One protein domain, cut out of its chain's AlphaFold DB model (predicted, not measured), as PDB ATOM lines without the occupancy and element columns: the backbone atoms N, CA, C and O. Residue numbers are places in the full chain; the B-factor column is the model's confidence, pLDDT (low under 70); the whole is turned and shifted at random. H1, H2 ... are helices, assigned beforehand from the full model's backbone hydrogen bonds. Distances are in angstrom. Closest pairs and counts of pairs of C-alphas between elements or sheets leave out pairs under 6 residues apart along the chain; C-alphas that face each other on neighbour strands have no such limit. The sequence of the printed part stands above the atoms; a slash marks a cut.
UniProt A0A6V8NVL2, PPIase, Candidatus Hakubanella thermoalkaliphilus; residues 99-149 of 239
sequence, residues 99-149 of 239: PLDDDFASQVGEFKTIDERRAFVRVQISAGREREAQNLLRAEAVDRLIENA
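AT A GLANCE: This is residues 99 to 149 of the 239 residues of the protein "PPIase" of Candidatus Hakubanella thermoalkaliphilus (UniProt A0A6V8NVL2). One long, straight helix, H2, makes nearly the whole length of this domain, and the short helix H1 sits aslant at its first end as a small head. The link after H1 folds back, and the two helices meet near their first residues as a corner, while residues 121 to 149 stick out free. The printed part has 51 residues, with two named helices in the order H1, H2 and no named strand, and its class is all helix. It is extended, with a radius of gyration of the C-alphas of 18.9 A, and the C-alphas span 59 by 13 by 12 A.

IN THESE COORDINATES: The printed part begins at Pro 99, with its C-alpha at (29.064, 25.660, -10.106). H1 takes residues 102 to 108 and begins at C-alpha 102, at (32.070, 17.177, -10.430). H2 takes residues 114 to 148 and measures 50.7 A from first to last C-alpha. C-alpha 114 of H2 is at (32.984, 17.281, -5.467), and C-alpha 148 of H2 is at (57.193, 20.613, 38.972).

HOW THE PARTS SIT: H1 and H2 touch, and their closest C-alphas, those of Asp 102 and Ile 114, are 5.0 A apart. H2 touches H1 with residues 114 to 117 alone. Their lines stand at a steep tilt of 58 degrees, and they run the same way. Their centres are 29.3 A apart. In H1 and H2 every O i to N i+4 pair is within hydrogen-bond range.

THE WHOLE: The C-alphas of Asp 103 and Ala 149, the two farthest apart, are 59.2 A from each other. The printed part has no cut, and the link from H1 to H2, five residues, is tight. Residues 121 to 149, of which 121 to 148 belong to H2, stand free. The mean pLDDT of the printed part is 82.1, and residues 148 to 149 are under 70.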
ATOM      1  N   PRO A  99      29.767  26.564 -11.001       77.38
ATOM      2  CA  PRO A  99      29.064  25.660 -10.106       77.38
ATOM      3  C   PRO A  99      30.064  24.719  -9.428       77.38
ATOM      4  O   PRO A  99      31.052  24.285 -10.014       77.38
ATOM      5  N   LEU A 100      29.832  24.450  -8.145       76.31
ATOM      6  CA  LEU A 100      30.703  23.589  -7.355       76.31
ATOM      7  C   LEU A 100      30.285  22.123  -7.539       76.31
ATOM      8  O   LEU A 100      29.720  21.523  -6.624       76.31
ATOM      9  N   ASP A 101      30.528  21.589  -8.730       81.56
ATOM     10  CA  ASP A 101      30.130  20.251  -9.175       81.56
ATOM     11  C   ASP A 101      31.341  19.360  -9.519       81.56
ATOM     12  O   ASP A 101      32.496  19.686  -9.220       81.56
ATOM     13  N   ASP A 102      31.065  18.185 -10.083       83.38
ATOM     14  CA  ASP A 102      32.070  17.177 -10.430       83.38
ATOM     15  C   ASP A 102      32.985  17.634 -11.580       83.38
ATOM     16  O   ASP A 102      34.176  17.300 -11.598       83.38
ATOM     17  N   ASP A 103      32.471  18.476 -12.481       80.31
ATOM     18  CA  ASP A 103      33.258  19.100 -13.546       80.31
ATOM     19  C   ASP A 103      34.267  20.089 -12.948       80.31
ATOM     20  O   ASP A 103      35.451  20.068 -13.298       80.31
ATOM     21  N   PHE A 104      33.850  20.903 -11.971       79.75
ATOM     22  CA  PHE A 104      34.767  21.757 -11.214       79.75
ATOM     23  C   PHE A 104      35.799  20.947 -10.413       79.75
ATOM     24  O   PHE A 104      36.977  21.315 -10.366       79.75
ATOM     25  N   ALA A 105      35.388  19.840  -9.785       78.88
ATOM     26  CA  ALA A 105      36.298  18.967  -9.039       78.88
ATOM     27  C   ALA A 105      37.402  18.384  -9.938       78.88
ATOM     28  O   ALA A 105      38.573  18.412  -9.549       78.88
ATOM     29  N   SER A 106      37.027  17.969 -11.151       76.38
ATOM     30  CA  SER A 106      37.928  17.404 -12.160       76.38
ATOM     31  C   SER A 106      38.854  18.450 -12.796       76.38
ATOM     32  O   SER A 106      39.974  18.132 -13.187       76.38
ATOM     33  N   GLN A 107      38.421  19.712 -12.908       76.19
ATOM     34  CA  GLN A 107      39.249  20.797 -13.459       76.19
ATOM     35  C   GLN A 107      40.334  21.292 -12.496       76.19
ATOM     36  O   GLN A 107      41.379  21.772 -12.935       76.19
ATOM     37  N   VAL A 108      40.080  21.231 -11.187       72.69
ATOM     38  CA  VAL A 108      40.945  21.838 -10.159       72.69
ATOM     39  C   VAL A 108      41.830  20.796  -9.456       72.69
ATOM     40  O   VAL A 108      42.684  21.158  -8.645       72.69
ATOM     41  N   GLY A 109      41.682  19.502  -9.761       70.19
ATOM     42  CA  GLY A 109      42.537  18.452  -9.210       70.19
ATOM     43  C   GLY A 109      42.217  17.048  -9.719       70.19
ATOM     44  O   GLY A 109      41.459  16.866 -10.661       70.19
ATOM     45  N   GLU A 110      42.786  16.038  -9.060       77.94
ATOM     46  CA  GLU A 110      42.626  14.614  -9.409       77.94
ATOM     47  C   GLU A 110      41.322  13.987  -8.868       77.94
ATOM     48  O   GLU A 110      41.203  12.764  -8.775       77.94
ATOM     49  N   PHE A 111      40.347  14.806  -8.469       81.25
ATOM     50  CA  PHE A 111      39.092  14.338  -7.875       81.25
ATOM     51  C   PHE A 111      38.030  14.174  -8.954       81.25
ATOM     52  O   PHE A 111      37.830  15.079  -9.759       81.25
ATOM     53  N   LYS A 112      37.316  13.045  -8.950       77.50
ATOM     54  CA  LYS A 112      36.245  12.775  -9.922       77.50
ATOM     55  C   LYS A 112      34.922  13.395  -9.512       77.50
ATOM     56  O   LYS A 112      34.073  13.621 -10.365       77.50
ATOM     57  N   THR A 113      34.737  13.631  -8.214       85.75
ATOM     58  CA  THR A 113      33.518  14.236  -7.678       85.75
ATOM     59  C   THR A 113      33.818  15.332  -6.670       85.75
ATOM     60  O   THR A 113      34.872  15.358  -6.017       85.75
ATOM     61  N   ILE A 114      32.865  16.244  -6.491       83.81
ATOM     62  CA  ILE A 114      32.984  17.281  -5.467       83.81
ATOM     63  C   ILE A 114      32.987  16.693  -4.051       83.81
ATOM     64  O   ILE A 114      33.628  17.247  -3.151       83.81
ATOM     65  N   ASP A 115      32.328  15.552  -3.853       85.38
ATOM     66  CA  ASP A 115      32.286  14.849  -2.574       85.38
ATOM     67  C   ASP A 115      33.642  14.241  -2.208       85.38
ATOM     68  O   ASP A 115      34.087  14.398  -1.067       85.38
ATOM     69  N   GLU A 116      34.358  13.649  -3.171       84.56
ATOM     70  CA  GLU A 116      35.741  13.185  -2.974       84.56
ATOM     71  C   GLU A 116      36.654  14.335  -2.539       84.56
ATOM     72  O   GLU A 116      37.396  14.225  -1.557       84.56
ATOM     73  N   ARG A 117      36.544  15.485  -3.212       83.12
ATOM     74  CA  ARG A 117      37.317  16.678  -2.862       83.12
ATOM     75  C   ARG A 117      36.965  17.197  -1.465       83.12
ATOM     76  O   ARG A 117      37.857  17.548  -0.689       83.12
ATOM     77  N   ARG A 118      35.678  17.240  -1.106       85.69
ATOM     78  CA  ARG A 118      35.220  17.643   0.238       85.69
ATOM     79  C   ARG A 118      35.730  16.689   1.315       85.69
ATOM     80  O   ARG A 118      36.142  17.152   2.381       85.69
ATOM     81  N   ALA A 119      35.717  15.384   1.052       88.19
ATOM     82  CA  ALA A 119      36.251  14.377   1.959       88.19
ATOM     83  C   ALA A 119      37.762  14.561   2.161       88.19
ATOM     84  O   ALA A 119      38.222  14.603   3.302       88.19
ATOM     85  N   PHE A 120      38.518  14.776   1.082       86.75
ATOM     86  CA  PHE A 120      39.956  15.026   1.154       86.75
ATOM     87  C   PHE A 120      40.294  16.277   1.977       86.75
ATOM     88  O   PHE A 120      41.117  16.215   2.891       86.75
ATOM     89  N   VAL A 121      39.621  17.402   1.716       86.44
ATOM     90  CA  VAL A 121      39.817  18.644   2.487       86.44
ATOM     91  C   VAL A 121      39.482  18.432   3.965       86.44
ATOM     92  O   VAL A 121      40.206  18.911   4.836       86.44
ATOM     93  N   ARG A 122      38.424  17.672   4.270       89.56
ATOM     94  CA  ARG A 122      38.073  17.327   5.651       89.56
ATOM     95  C   ARG A 122      39.179  16.520   6.327       89.56
ATOM     96  O   ARG A 122      39.525  16.835   7.458       89.56
ATOM     97  N   VAL A 123      39.757  15.533   5.643       92.06
ATOM     98  CA  VAL A 123      40.889  14.750   6.162       92.06
ATOM     99  C   VAL A 123      42.100  15.645   6.425       92.06
ATOM    100  O   VAL A 123      42.685  15.548   7.498       92.06
ATOM    101  N   GLN A 124      42.437  16.556   5.509       87.75
ATOM    102  CA  GLN A 124      43.549  17.499   5.686       87.75
ATOM    103  C   GLN A 124      43.348  18.412   6.900       87.75
ATOM    104  O   GLN A 124      44.247  18.553   7.728       87.75
ATOM    105  N   ILE A 125      42.153  18.992   7.049       89.56
ATOM    106  CA  ILE A 125      41.828  19.844   8.200       89.56
ATOM    107  C   ILE A 125      41.892  19.038   9.499       89.56
ATOM    108  O   ILE A 125      42.480  19.501  10.474       89.56
ATOM    109  N   SER A 126      41.317  17.833   9.522       90.00
ATOM    110  CA  SER A 126      41.342  16.969  10.703       90.00
ATOM    111  C   SER A 126      42.764  16.561  11.082       90.00
ATOM    112  O   SER A 126      43.124  16.662  12.249       90.00
ATOM    113  N   ALA A 127      43.594  16.165  10.113       90.06
ATOM    114  CA  ALA A 127      44.991  15.808  10.353       90.06
ATOM    115  C   ALA A 127      45.811  17.006  10.859       90.06
ATOM    116  O   ALA A 127      46.637  16.856  11.759       90.06
ATOM    117  N   GLY A 128      45.557  18.204  10.320       86.56
ATOM    118  CA  GLY A 128      46.163  19.444  10.802       86.56
ATOM    119  C   GLY A 128      45.794  19.741  12.256       86.56
ATOM    120  O   GLY A 128      46.679  19.980  13.072       86.56
ATOM    121  N   ARG A 129      44.501  19.646  12.593       87.94
ATOM    122  CA  ARG A 129      44.003  19.859  13.961       87.94
ATOM    123  C   ARG A 129      44.518  18.823  14.950       87.94
ATOM    124  O   ARG A 129      44.869  19.187  16.064       87.94
ATOM    125  N   GLU A 130      44.585  17.557  14.552       90.38
ATOM    126  CA  GLU A 130      45.137  16.491  15.390       90.38
ATOM    127  C   GLU A 130      46.614  16.758  15.705       90.38
ATOM    128  O   GLU A 130      47.033  16.696  16.857       90.38
ATOM    129  N   ARG A 131      47.405  17.142  14.696       86.56
ATOM    130  CA  ARG A 131      48.815  17.494  14.892       86.56
ATOM    131  C   ARG A 131      48.983  18.713  15.800       86.56
ATOM    132  O   ARG A 131      49.871  18.718  16.648       86.56
ATOM    133  N   GLU A 132      48.149  19.735  15.632       87.19
ATOM    134  CA  GLU A 132      48.147  20.921  16.493       87.19
ATOM    135  C   GLU A 132      47.799  20.560  17.942       87.19
ATOM    136  O   GLU A 132      48.539  20.924  18.854       87.19
ATOM    137  N   ALA A 133      46.742  19.772  18.155       87.38
ATOM    138  CA  ALA A 133      46.338  19.307  19.478       87.38
ATOM    139  C   ALA A 133      47.433  18.467  20.155       87.38
ATOM    140  O   ALA A 133      47.739  18.692  21.324       87.38
ATOM    141  N   GLN A 134      48.074  17.551  19.423       86.12
ATOM    142  CA  GLN A 134      49.197  16.764  19.944       86.12
ATOM    143  C   GLN A 134      50.396  17.640  20.315       86.12
ATOM    144  O   GLN A 134      51.032  17.403  21.339       86.12
ATOM    145  N   ASN A 135      50.709  18.656  19.510       81.88
ATOM    146  CA  ASN A 135      51.797  19.582  19.812       81.88
ATOM    147  C   ASN A 135      51.490  20.432  21.050       81.88
ATOM    148  O   ASN A 135      52.370  20.602  21.888       81.88
ATOM    149  N   LEU A 136      50.254  20.918  21.188       86.88
ATOM    150  CA  LEU A 136      49.811  21.663  22.368       86.88
ATOM    151  C   LEU A 136      49.853  20.797  23.627       86.88
ATOM    152  O   LEU A 136      50.414  21.222  24.630       86.88
ATOM    153  N   LEU A 137      49.338  19.566  23.557       87.56
ATOM    154  CA  LEU A 137      49.375  18.625  24.675       87.56
ATOM    155  C   LEU A 137      50.816  18.309  25.095       87.56
ATOM    156  O   LEU A 137      51.121  18.299  26.284       87.56
ATOM    157  N   ARG A 138      51.713  18.073  24.127       78.94
ATOM    158  CA  ARG A 138      53.137  17.836  24.404       78.94
ATOM    159  C   ARG A 138      53.804  19.056  25.027       78.94
ATOM    160  O   ARG A 138      54.550  18.888  25.986       78.94
ATOM    161  N   ALA A 139      53.547  20.252  24.502       79.69
ATOM    162  CA  ALA A 139      54.084  21.488  25.060       79.69
ATOM    163  C   ALA A 139      53.615  21.678  26.508       79.69
ATOM    164  O   ALA A 139      54.449  21.837  27.390       79.69
ATOM    165  N   GLU A 140      52.314  21.528  26.776       84.56
ATOM    166  CA  GLU A 140      51.765  21.647  28.130       84.56
ATOM    167  C   GLU A 140      52.330  20.580  29.083       84.56
ATOM    168  O   GLU A 140      52.654  20.881  30.231       84.56
ATOM    169  N   ALA A 141      52.486  19.335  28.624       81.38
ATOM    170  CA  ALA A 141      53.076  18.267  29.429       81.38
ATOM    171  C   ALA A 141      54.541  18.562  29.792       81.38
ATOM    172  O   ALA A 141      54.941  18.366  30.941       81.38
ATOM    173  N   VAL A 142      55.330  19.059  28.835       77.25
ATOM    174  CA  VAL A 142      56.723  19.463  29.063       77.25
ATOM    175  C   VAL A 142      56.798  20.678  29.985       77.25
ATOM    176  O   VAL A 142      57.599  20.670  30.915       77.25
ATOM    177  N   ASP A 143      55.945  21.681  29.793       79.31
ATOM    178  CA  ASP A 143      55.897  22.864  30.654       79.31
ATOM    179  C   ASP A 143      55.571  22.474  32.100       79.31
ATOM    180  O   ASP A 143      56.288  22.858  33.023       79.31
ATOM    181  N   ARG A 144      54.573  21.606  32.313       80.56
ATOM    182  CA  ARG A 144      54.262  21.083  33.652       80.56
ATOM    183  C   ARG A 144      55.387  20.236  34.237       80.56
ATOM    184  O   ARG A 144      55.577  20.253  35.452       80.56
ATOM    185  N   LEU A 145      56.121  19.485  33.416       74.31
ATOM    186  CA  LEU A 145      57.297  18.745  33.878       74.31
ATOM    187  C   LEU A 145      58.387  19.710  34.367       74.31
ATOM    188  O   LEU A 145      58.966  19.483  35.424       74.31
ATOM    189  N   ILE A 146      58.627  20.799  33.631       72.38
ATOM    190  CA  ILE A 146      59.596  21.842  33.993       72.38
ATOM    191  C   ILE A 146      59.175  22.567  35.276       72.38
ATOM    192  O   ILE A 146      60.024  22.811  36.130       72.38
ATOM    193  N   GLU A 147      57.893  22.914  35.417       75.06
ATOM    194  CA  GLU A 147      57.364  23.627  36.589       75.06
ATOM    195  C   GLU A 147      57.448  22.800  37.876       75.06
ATOM    196  O   GLU A 147      57.769  23.341  38.932       75.06
ATOM    197  N   ASN A 148      57.178  21.495  37.800       69.81
ATOM    198  CA  ASN A 148      57.193  20.613  38.972       69.81
ATOM    199  C   ASN A 148      58.590  20.101  39.338       69.81
ATOM    200  O   ASN A 148      58.754  19.434  40.362       69.81
ATOM    201  N   ALA A 149      59.596  20.359  38.504       67.19
ATOM    202  CA  ALA A 149      60.931  19.854  38.732       67.19
ATOM    203  C   ALA A 149      61.855  20.909  39.342       67.19
ATOM    204  O   ALA A 149      62.306  21.850  38.687       67.19
TER     205      ALA A 149